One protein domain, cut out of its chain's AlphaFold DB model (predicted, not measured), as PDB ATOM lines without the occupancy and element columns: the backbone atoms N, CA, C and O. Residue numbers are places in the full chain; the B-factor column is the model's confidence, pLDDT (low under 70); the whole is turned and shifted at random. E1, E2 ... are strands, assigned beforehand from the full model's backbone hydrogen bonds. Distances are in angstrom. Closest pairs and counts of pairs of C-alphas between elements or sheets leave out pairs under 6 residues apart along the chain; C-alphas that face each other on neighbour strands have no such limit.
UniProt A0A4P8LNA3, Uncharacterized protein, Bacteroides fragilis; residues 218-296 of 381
ATOM      1  N   PRO A 218     134.462 102.715  89.553       86.56
ATOM      2  CA  PRO A 218     133.139 103.313  89.444       86.56
ATOM      3  C   PRO A 218     133.192 104.826  89.681       86.56
ATOM      4  O   PRO A 218     133.829 105.302  90.627       86.56
ATOM      5  N   ASP A 219     132.483 105.587  88.852       88.44
ATOM      6  CA  ASP A 219     132.272 107.010  89.069       88.44
ATOM      7  C   ASP A 219     131.270 107.205  90.215       88.44
ATOM      8  O   ASP A 219     130.054 107.072  90.055       88.44
ATOM      9  N   SER A 220     131.802 107.523  91.395       90.50
ATOM     10  CA  SER A 220     131.011 107.801  92.598       90.50
ATOM     11  C   SER A 220     130.241 109.127  92.546       90.50
ATOM     12  O   SER A 220     129.427 109.390  93.431       90.50
ATOM     13  N   THR A 221     130.466 109.978  91.538       90.88
ATOM     14  CA  THR A 221     129.734 111.246  91.390       90.88
ATOM     15  C   THR A 221     128.331 111.046  90.822       90.88
ATOM     16  O   THR A 221     127.432 111.829  91.142       90.88
ATOM     17  N   VAL A 222     128.105 109.970  90.059       89.94
ATOM     18  CA  VAL A 222     126.780 109.576  89.566       89.94
ATOM     19  C   VAL A 222     125.953 109.083  90.746       89.94
ATOM     20  O   VAL A 222     126.212 108.009  91.274       89.94
ATOM     21  N   GLN A 223     124.966 109.864  91.180       87.75
ATOM     22  CA  GLN A 223     124.101 109.511  92.309       87.75
ATOM     23  C   GLN A 223     122.869 108.731  91.851       87.75
ATOM     24  O   GLN A 223     122.304 109.011  90.793       87.75
ATOM     25  N   LEU A 224     122.414 107.804  92.694       89.06
ATOM     26  CA  LEU A 224     121.126 107.137  92.536       89.06
ATOM     27  C   LEU A 224     120.066 107.782  93.436       89.06
ATOM     28  O   LEU A 224     120.377 108.162  94.568       89.06
ATOM     29  N   PRO A 225     118.806 107.881  92.979       85.38
ATOM     30  CA  PRO A 225     117.699 108.186  93.868       85.38
ATOM     31  C   PRO A 225     117.596 107.125  94.969       85.38
ATOM     32  O   PRO A 225     117.554 105.923  94.690       85.38
ATOM     33  N   THR A 226     117.524 107.584  96.216       83.56
ATOM     34  CA  THR A 226     117.322 106.738  97.395       83.56
ATOM     35  C   THR A 226     116.007 107.096  98.071       83.56
ATOM     36  O   THR A 226     115.800 108.268  98.395       83.56
ATOM     37  N   ASP A 227     115.161 106.107  98.346       79.38
ATOM     38  CA  ASP A 227     113.951 106.280  99.153       79.38
ATOM     39  C   ASP A 227     113.867 105.189 100.223       79.38
ATOM     40  O   ASP A 227     113.986 104.006  99.920       79.38
ATOM     41  N   GLN A 228     113.716 105.595 101.486       75.06
ATOM     42  CA  GLN A 228     113.568 104.702 102.650       75.06
ATOM     43  C   GLN A 228     114.566 103.522 102.714       75.06
ATOM     44  O   GLN A 228     114.201 102.420 103.113       75.06
ATOM     45  N   GLY A 229     115.833 103.736 102.339       73.75
ATOM     46  CA  GLY A 229     116.851 102.671 102.342       73.75
ATOM     47  C   GLY A 229     116.799 101.742 101.124       73.75
ATOM     48  O   GLY A 229     117.358 100.653 101.159       73.75
ATOM     49  N   SER A 230     116.127 102.163 100.051       86.12
ATOM     50  CA  SER A 230     116.135 101.486  98.754       86.12
ATOM     51  C   SER A 230     116.760 102.372  97.679       86.12
ATOM     52  O   SER A 230     116.475 103.571  97.621       86.12
ATOM     53  N   TYR A 231     117.569 101.785  96.802       90.38
ATOM     54  CA  TYR A 231     118.098 102.436  95.605       90.38
ATOM     55  C   TYR A 231     117.169 102.188  94.417       90.38
ATOM     56  O   TYR A 231     116.741 101.061  94.180       90.38
ATOM     57  N   SER A 232     116.876 103.239  93.653       90.38
ATOM     58  CA  SER A 232     116.097 103.147  92.415       90.38
ATOM     59  C   SER A 232     117.012 103.271  91.203       90.38
ATOM     60  O   SER A 232     117.505 104.354  90.898       90.38
ATOM     61  N   VAL A 233     117.228 102.162  90.505       89.75
ATOM     62  CA  VAL A 233     118.045 102.072  89.295       89.75
ATOM     63  C   VAL A 233     117.153 102.255  88.072       89.75
ATOM     64  O   VAL A 233     116.303 101.414  87.788       89.75
ATOM     65  N   SER A 234     117.328 103.356  87.343       88.69
ATOM     66  CA  SER A 234     116.608 103.595  86.087       88.69
ATOM     67  C   SER A 234     117.241 102.805  84.946       88.69
ATOM     68  O   SER A 234     118.420 102.993  84.657       88.69
ATOM     69  N   LEU A 235     116.445 101.963  84.293       89.06
ATOM     70  CA  LEU A 235     116.862 101.115  83.180       89.06
ATOM     71  C   LEU A 235     116.664 101.820  81.835       89.06
ATOM     72  O   LEU A 235     115.888 102.772  81.718       89.06
ATOM     73  N   GLU A 236     117.347 101.344  80.796       86.81
ATOM     74  CA  GLU A 236     117.275 101.935  79.450       86.81
ATOM     75  C   GLU A 236     115.904 101.785  78.792       86.81
ATOM     76  O   GLU A 236     115.450 102.682  78.083       86.81
ATOM     77  N   ASN A 237     115.193 100.703  79.108       83.88
ATOM     78  CA  ASN A 237     113.810 100.487  78.684       83.88
ATOM     79  C   ASN A 237     112.791 101.409  79.393       83.88
ATOM     80  O   ASN A 237     111.591 101.309  79.142       83.88
ATOM     81  N   GLY A 238     113.242 102.304  80.279       84.62
ATOM     82  CA  GLY A 238     112.399 103.234  81.033       84.62
ATOM     83  C   GLY A 238     111.786 102.647  82.306       84.62
ATOM     84  O   GLY A 238     111.133 103.379  83.054       84.62
ATOM     85  N   HIS A 239     112.001 101.360  82.593       87.31
ATOM     86  CA  HIS A 239     111.628 100.758  83.869       87.31
ATOM     87  C   HIS A 239     112.600 101.155  84.985       87.31
ATOM     88  O   HIS A 239     113.645 101.767  84.767       87.31
ATOM     89  N   THR A 240     112.235 100.834  86.223       88.75
ATOM     90  CA  THR A 240     113.081 101.061  87.396       88.75
ATOM     91  C   THR A 240     113.225  99.761  88.169       88.75
ATOM     92  O   THR A 240     112.221  99.175  88.571       88.75
ATOM     93  N   LYS A 241     114.467  99.328  88.398       90.12
ATOM     94  CA  LYS A 241     114.781  98.264  89.353       90.12
ATOM     95  C   LYS A 241     114.987  98.885  90.727       90.12
ATOM     96  O   LYS A 241     115.736  99.847  90.873       90.12
ATOM     97  N   VAL A 242     114.319  98.337  91.734       90.12
ATOM     98  CA  VAL A 242     114.464  98.784  93.120       90.12
ATOM     99  C   VAL A 242     115.306  97.763  93.873       90.12
ATOM    100  O   VAL A 242     114.960  96.585  93.917       90.12
ATOM    101  N   LEU A 243     116.411  98.223  94.453       89.38
ATOM    102  CA  LEU A 243     117.259  97.442  95.348       89.38
ATOM    103  C   LEU A 243     116.965  97.891  96.770       89.38
ATOM    104  O   LEU A 243     117.226  99.041  97.116       89.38
ATOM    105  N   SER A 244     116.410  96.998  97.578       85.50
ATOM    106  CA  SER A 244     116.025  97.293  98.957       85.50
ATOM    107  C   SER A 244     116.795  96.413  99.922       85.50
ATOM    108  O   SER A 244     116.803  95.183  99.779       85.50
ATOM    109  N   ASP A 245     117.358  97.047 100.942       83.50
ATOM    110  CA  ASP A 245     117.902  96.339 102.090       83.50
ATOM    111  C   ASP A 245     116.797  95.522 102.787       83.50
ATOM    112  O   ASP A 245     115.644  95.951 102.893       83.50
ATOM    113  N   CYS A 246     117.149  94.342 103.293       79.44
ATOM    114  CA  CYS A 246     116.301  93.536 104.161       79.44
ATOM    115  C   CYS A 246     117.031  93.309 105.485       79.44
ATOM    116  O   CYS A 246     118.077  92.669 105.522       79.44
ATOM    117  N   TYR A 247     116.471  93.855 106.567       67.62
ATOM    118  CA  TYR A 247     117.086  93.886 107.900       67.62
ATOM    119  C   TYR A 247     116.489  92.864 108.882       67.62
ATOM    120  O   TYR A 247     116.731  92.950 110.088       67.62
ATOM    121  N   GLU A 248     115.668  91.922 108.414       62.03
ATOM    122  CA  GLU A 248     115.108  90.895 109.296       62.03
ATOM    123  C   GLU A 248     116.154  89.818 109.623       62.03
ATOM    124  O   GLU A 248     116.999  89.491 108.795       62.03
ATOM    125  N   GLN A 249     116.088  89.240 110.830       56.88
ATOM    126  CA  GLN A 249     116.871  88.060 111.252       56.88
ATOM    127  C   GLN A 249     116.383  86.779 110.544       56.88
ATOM    128  O   GLN A 249     116.128  85.760 111.186       56.88
ATOM    129  N   SER A 250     116.151  86.861 109.240       62.69
ATOM    130  CA  SER A 250     115.706  85.774 108.382       62.69
ATOM    131  C   SER A 250     116.816  85.414 107.403       62.69
ATOM    132  O   SER A 250     117.759  86.183 107.201       62.69
ATOM    133  N   ASP A 251     116.668  84.273 106.736       65.06
ATOM    134  CA  ASP A 251     117.613  83.822 105.711       65.06
ATOM    135  C   ASP A 251     117.658  84.752 104.470       65.06
ATOM    136  O   ASP A 251     118.366  84.494 103.505       65.06
ATOM    137  N   ALA A 252     116.898  85.855 104.486       69.25
ATOM    138  CA  ALA A 252     116.800  86.849 103.424       69.25
ATOM    139  C   ALA A 252     117.572  88.153 103.715       69.25
ATOM    140  O   ALA A 252     117.344  89.148 103.018       69.25
ATOM    141  N   TYR A 253     118.447  88.185 104.734       81.12
ATOM    142  CA  TYR A 253     119.287  89.359 105.014       81.12
ATOM    143  C   TYR A 253     120.083  89.767 103.771       81.12
ATOM    144  O   TYR A 253     120.802  88.954 103.183       81.12
ATOM    145  N   ARG A 254     119.949  91.040 103.392       86.62
ATOM    146  CA  ARG A 254     120.682  91.656 102.285       86.62
ATOM    147  C   ARG A 254     120.834  93.144 102.521       86.62
ATOM    148  O   ARG A 254     119.895  93.805 102.972       86.62
ATOM    149  N   LYS A 255     121.984  93.681 102.157       89.50
ATOM    150  CA  LYS A 255     122.287  95.095 102.294       89.50
ATOM    151  C   LYS A 255     123.183  95.548 101.158       89.50
ATOM    152  O   LYS A 255     124.172  94.893 100.835       89.50
ATOM    153  N   TYR A 256     122.824  96.686 100.579       91.31
ATOM    154  CA  TYR A 256     123.529  97.278  99.454       91.31
ATOM    155  C   TYR A 256     124.177  98.595  99.867       91.31
ATOM    156  O   TYR A 256     123.547  99.482 100.447       91.31
ATOM    157  N   LEU A 257     125.440  98.771  99.501       92.06
ATOM    158  CA  LEU A 257     126.139 100.039  99.637       92.06
ATOM    159  C   LEU A 257     126.615 100.507  98.266       92.06
ATOM    160  O   LEU A 257     127.547  99.957  97.691       92.06
ATOM    161  N   TYR A 258     125.966 101.540  97.739       93.94
ATOM    162  CA  TYR A 258     126.273 102.065  96.414       93.94
ATOM    163  C   TYR A 258     127.697 102.639  96.326       93.94
ATOM    164  O   TYR A 258     128.117 103.429  97.175       93.94
ATOM    165  N   LYS A 259     128.436 102.251  95.279       94.12
ATOM    166  CA  LYS A 259     129.840 102.636  95.044       94.12
ATOM    167  C   LYS A 259     130.021 103.590  93.868       94.12
ATOM    168  O   LYS A 259     131.010 104.319  93.847       94.12
ATOM    169  N   GLY A 260     129.093 103.606  92.917       93.44
ATOM    170  CA  GLY A 260     129.163 104.460  91.734       93.44
ATOM    171  C   GLY A 260     128.675 103.767  90.468       93.44
ATOM    172  O   GLY A 260     128.108 102.674  90.512       93.44
ATOM    173  N   TYR A 261     128.927 104.409  89.333       92.31
ATOM    174  CA  TYR A 261     128.519 103.939  88.011       92.31
ATOM    175  C   TYR A 261     129.730 103.670  87.113       92.31
ATOM    176  O   TYR A 261     130.651 104.482  87.047       92.31
ATOM    177  N   LEU A 262     129.728 102.541  86.410       88.81
ATOM    178  CA  LEU A 262     130.719 102.183  85.396       88.81
ATOM    179  C   LEU A 262     130.113 102.420  84.016       88.81
ATOM    180  O   LEU A 262     129.267 101.649  83.565       88.81
ATOM    181  N   ALA A 263     130.532 103.499  83.356       83.44
ATOM    182  CA  ALA A 263     129.939 103.926  82.093       83.44
ATOM    183  C   ALA A 263     130.284 102.986  80.937       83.44
ATOM    184  O   ALA A 263     129.410 102.675  80.134       83.44
ATOM    185  N   GLU A 264     131.525 102.506  80.893       76.75
ATOM    186  CA  GLU A 264     132.032 101.584  79.876       76.75
ATOM    187  C   GLU A 264     131.251 100.270  79.852       76.75
ATOM    188  O   GLU A 264     131.097  99.670  78.795       76.75
ATOM    189  N   MET A 265     130.730  99.861  81.012       79.19
ATOM    190  CA  MET A 265     129.990  98.611  81.184       79.19
ATOM    191  C   MET A 265     128.502  98.845  81.413       79.19
ATOM    192  O   MET A 265     127.787  97.898  81.680       79.19
ATOM    193  N   ASN A 266     128.016 100.086  81.357       87.00
ATOM    194  CA  ASN A 266     126.609 100.406  81.597       87.00
ATOM    195  C   ASN A 266     126.036  99.810  82.909       87.00
ATOM    196  O   ASN A 266     124.886  99.375  82.952       87.00
ATOM    197  N   CYS A 267     126.831  99.773  83.988       91.75
ATOM    198  CA  CYS A 267     126.461  99.117  85.251       91.75
ATOM    199  C   CYS A 267     126.546 100.054  86.458       91.75
ATOM    200  O   CYS A 267     127.490 100.831  86.608       91.75
ATOM    201  N   TYR A 268     125.605  99.907  87.387       93.81
ATOM    202  CA  TYR A 268     125.702 100.451  88.741       93.81
ATOM    203  C   TYR A 268     126.388  99.440  89.658       93.81
ATOM    204  O   TYR A 268     126.110  98.248  89.575       93.81
ATOM    205  N   VAL A 269     127.275  99.909  90.534       94.25
ATOM    206  CA  VAL A 269     128.105  99.041  91.380       94.25
ATOM    207  C   VAL A 269     127.748  99.228  92.846       94.25
ATOM    208  O   VAL A 269     127.668 100.359  93.336       94.25
ATOM    209  N   PHE A 270     127.585  98.116  93.554       94.38
ATOM    210  CA  PHE A 270     127.254  98.066  94.972       94.38
ATOM    211  C   PHE A 270     128.208  97.119  95.698       94.38
ATOM    212  O   PHE A 270     128.515  96.041  95.206       94.38
ATOM    213  N   GLU A 271     128.652  97.496  96.890       94.62
ATOM    214  CA  GLU A 271     129.073  96.505  97.880       94.62
ATOM    215  C   GLU A 271     127.819  95.779  98.378       94.62
ATOM    216  O   GLU A 271     126.803  96.419  98.665       94.62
ATOM    217  N   TYR A 272     127.893  94.453  98.436       91.44
ATOM    218  CA  TYR A 272     126.799  93.580  98.832       91.44
ATOM    219  C   TYR A 272     127.177  92.804 100.090       91.44
ATOM    220  O   TYR A 272     128.241  92.189 100.164       91.44
ATOM    221  N   GLU A 273     126.275  92.820 101.062       89.94
ATOM    222  CA  GLU A 273     126.373  92.060 102.301       89.94
ATOM    223  C   GLU A 273     125.086  91.237 102.440       89.94
ATOM    224  O   GLU A 273     124.002  91.803 102.595       89.94
ATOM    225  N   GLY A 274     125.186  89.914 102.338       85.69
ATOM    226  CA  GLY A 274     124.061  88.990 102.461       85.69
ATOM    227  C   GLY A 274     124.308  87.912 103.511       85.69
ATOM    228  O   GLY A 274     125.403  87.795 104.052       85.69
ATOM    229  N   LEU A 275     123.280  87.112 103.809       79.38
ATOM    230  CA  LEU A 275     123.406  86.001 104.763       79.38
ATOM    231  C   LEU A 275     124.454  84.968 104.316       79.38
ATOM    232  O   LEU A 275     125.269  84.521 105.118       79.38
ATOM    233  N   GLU A 276     124.381  84.566 103.047       74.00
ATOM    234  CA  GLU A 276     125.191  83.476 102.494       74.00
ATOM    235  C   GLU A 276     126.518  83.967 101.913       74.00
ATOM    236  O   GLU A 276     127.476  83.204 101.834       74.00
ATOM    237  N   TRP A 277     126.601  85.234 101.501       81.69
ATOM    238  CA  TRP A 277     127.812  85.767 100.892       81.69
ATOM    239  C   TRP A 277     127.929  87.286 101.003       81.69
ATOM    240  O   TRP A 277     126.940  88.017 101.062       81.69
ATOM    241  N   GLU A 278     129.174  87.752 100.966       87.88
ATOM    242  CA  GLU A 278     129.559  89.152 100.813       87.88
ATOM    243  C   GLU A 278     130.376  89.308  99.525       87.88
ATOM    244  O   GLU A 278     131.077  88.376  99.110       87.88
ATOM    245  N   GLY A 279     130.291  90.476  98.891       91.69
ATOM    246  CA  GLY A 279     131.040  90.762  97.673       91.69
ATOM    247  C   GLY A 279     130.616  92.061  96.997       91.69
ATOM    248  O   GLY A 279     130.280  93.047  97.655       91.69
ATOM    249  N   ILE A 280     130.652  92.069  95.668       93.50
ATOM    250  CA  ILE A 280     130.314  93.211  94.822       93.50
ATOM    251  C   ILE A 280     129.187  92.811  93.871       93.50
ATOM    252  O   ILE A 280     129.267  91.794  93.187       93.50
ATOM    253  N   SER A 281     128.148  93.635  93.818       93.50
ATOM    254  CA  SER A 281     126.997  93.479  92.937       93.50
ATOM    255  C   SER A 281     127.054  94.517  91.813       93.50
ATOM    256  O   SER A 281     127.186  95.722  92.056       93.50
ATOM    257  N   TYR A 282     126.978  94.037  90.572       93.62
ATOM    258  CA  TYR A 282     126.918  94.837  89.353       93.62
ATOM    259  C   TYR A 282     125.506  94.763  88.792       93.62
ATOM    260  O   TYR A 282     125.056  93.702  88.370       93.62
ATOM    261  N   VAL A 283     124.806  95.892  88.770       93.88
ATOM    262  CA  VAL A 283     123.436  95.974  88.261       93.88
ATOM    263  C   VAL A 283     123.446  96.633  86.895       93.88
ATOM    264  O   VAL A 283     123.739  97.826  86.773       93.88
ATOM    265  N   SER A 284     123.134  95.846  85.870       90.44
ATOM    266  CA  SER A 284     123.072  96.302  84.486       90.44
ATOM    267  C   SER A 284     121.967  97.324  84.297       90.44
ATOM    268  O   SER A 284     120.819  97.119  84.692       90.44
ATOM    269  N   LYS A 285     122.299  98.443  83.663       88.44
ATOM    270  CA  LYS A 285     121.316  99.452  83.287       88.44
ATOM    271  C   LYS A 285     120.515  99.036  82.049       88.44
ATOM    272  O   LYS A 285     119.379  99.488  81.899       88.44
ATOM    273  N   ALA A 286     121.071  98.171  81.200       86.31
ATOM    274  CA  ALA A 286     120.420  97.700  79.981       86.31
ATOM    275  C   ALA A 286     119.166  96.869  80.303       86.31
ATOM    276  O   ALA A 286     118.068  97.173  79.834       86.31
ATOM    277  N   ASN A 287     119.312  95.863  81.170       84.00
ATOM    278  CA  ASN A 287     118.265  94.873  81.445       84.00
ATOM    279  C   ASN A 287     117.863  94.785  82.935       84.00
ATOM    280  O   ASN A 287     116.819  94.220  83.258       84.00
ATOM    281  N   GLY A 288     118.623  95.397  83.849       88.88
ATOM    282  CA  GLY A 288     118.383  95.319  85.290       88.88
ATOM    283  C   GLY A 288     118.913  94.044  85.941       88.88
ATOM    284  O   GLY A 288     118.703  93.860  87.141       88.88
ATOM    285  N   GLU A 289     119.587  93.162  85.209       90.69
ATOM    286  CA  GLU A 289     120.203  91.970  85.782       90.69
ATOM    287  C   GLU A 289     121.278  92.338  86.799       90.69
ATOM    288  O   GLU A 289     121.872  93.418  86.768       90.69
ATOM    289  N   GLU A 290     121.453  91.448  87.764       91.88
ATOM    290  CA  GLU A 290     122.410  91.605  88.843       91.88
ATOM    291  C   GLU A 290     123.448  90.495  88.764       91.88
ATOM    292  O   GLU A 290     123.103  89.316  88.799       91.88
ATOM    293  N   TYR A 291     124.715  90.890  88.693       91.19
ATOM    294  CA  TYR A 291     125.856  89.989  88.642       91.19
ATOM    295  C   TYR A 291     126.663  90.134  89.931       91.19
ATOM    296  O   TYR A 291     127.201  91.204  90.224       91.19
ATOM    297  N   GLY A 292     126.714  89.061  90.719       90.69
ATOM    298  CA  GLY A 292     127.451  89.011  91.978       90.69
ATOM    299  C   GLY A 292     128.849  88.430  91.790       90.69
ATOM    300  O   GLY A 292     128.988  87.314  91.296       90.69
ATOM    301  N   LEU A 293     129.870  89.169  92.221       90.00
ATOM    302  CA  LEU A 293     131.261  88.721  92.288       90.00
ATOM    303  C   LEU A 293     131.741  88.750  93.744       90.00
ATOM    304  O   LEU A 293     131.326  89.611  94.520       90.00
ATOM    305  N   ARG A 294     132.638  87.840  94.134       87.81
ATOM    306  CA  ARG A 294     133.207  87.814  95.497       87.81
ATOM    307  C   ARG A 294     134.168  88.980  95.726       87.81
ATOM    308  O   ARG A 294     134.288  89.483  96.840       87.81
ATOM    309  N   THR A 295     134.851  89.418  94.674       86.00
ATOM    310  CA  THR A 295     135.781  90.550  94.697       86.00
ATOM    311  C   THR A 295     135.420  91.598  93.648       86.00
ATOM    312  O   THR A 295     134.571  91.383  92.784       86.00
ATOM    313  N   GLN A 296     136.042  92.778  93.729       85.88
ATOM    314  CA  GLN A 296     135.880  93.797  92.693       85.88
ATOM    315  C   GLN A 296     136.394  93.258  91.354       85.88
ATOM    316  O   GLN A 296     137.559  92.874  91.263       85.88
TER     317      GLN A 296
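What this domain is: This is residues 218 to 296 of the 381 residues of an uncharacterized protein of Bacteroides fragilis (UniProt A0A4P8LNA3). This is a small two-layer sandwich of unequal sheets, in which a strongly twisted sheet of four strands, E3, E4, E5 and E6, is partly covered on one face by a two-stranded hairpin, E1 and E2. From its first residue, the printed part runs as a stretch with no named element, residues 218 to 229, from the larger sheet's side at E3 across to the hairpin; after E2 the link at residues 245 to 253 leads into the larger sheet, which is then built strand by strand. The printed part has 79 residues, with no named helix and six named strands in the order E1 E2 E3 E4 E5 E6; the larger sheet runs E3 - E4 - E5 - E6 and the smaller E1 - E2, both antiparallel. The class is all strand, though under half of the residues, 38 of the 79, are in named strands. The whole is compact, with a radius of gyration of the C-alphas of 12.2 A, and spans 35 by 27 by 22 A.

How they stand to each other: Start at Pro 218 and read on to residues 226 to 227, which pair antiparallel with residues 230 to 231 of E1, the strand of residues 230 to 234. Next comes E2, residues 240 to 244, which forms a hairpin with E1; their directions stand at 161 degrees, and N 231 and O 243 are 2.8 A apart. Go on to E3, residues 254 to 262, an edge strand that bends by 62 degrees at residue 259. The closest C-alphas of E2 and E3, those of Ser 244 and Lys 255, are 7.4 A apart. E1 and E3 are near each other, with 5 pairs of C-alphas within 10 A. E4, residues 267 to 274, bends by 56 degrees at residue 271 and forms a hairpin with E3, where N 257 and O 271 are 2.8 A apart. The closest C-alphas of E1 and E4, those of Val 233 and Tyr 268, are 7.8 A apart. E5, residues 278 to 284, makes the next hairpin with E4, with N 281 and O 270 at 2.8 A. E1 and E5 are apart, but only just, at 8.2 A. E6, residues 290 to 293, is the other edge strand and forms a hairpin with E5, with N 282 and O 291 at 2.9 A. E3 to E6 form a meander, each strand the antiparallel neighbour of the one before. The two sheets make a sandwich, two sheets face to face: the facing parts are 10.1 A centre to centre, with their best planes 13 degrees apart.

Where its parts are: Find C-alpha 230 at (116.135, 101.486, 98.754), where E1 begins; it runs 12.9 A to C-alpha 234. E2, from residue 240 to 244, covers 12.5 A. Look for C-alpha 254 at (120.682, 91.656, 102.285); from there E3, the longest strand with 9 residues, runs 22.3 A to C-alpha 262. E4 covers 20.1 A from residue 267 to 274, and E5 19.0 A from residue 278 to 284. E6 begins at residue 290 and ends 9.9 A on, at C-alpha 293, (131.261, 88.721, 92.288).

The domain as a whole: The two C-alphas farthest apart, those of Gln 249 and Glu 264, are 37.4 A apart, while those of Pro 218 and Gln 296 are 10.4 A apart. The printed part has no cut. No link is long: E2 to E3 is short, and the other four are tight. The mean pLDDT of the printed part is 86.0; look with caution at residues 247 to 252, in the E2 to E3 link, where the model's confidence is under 70.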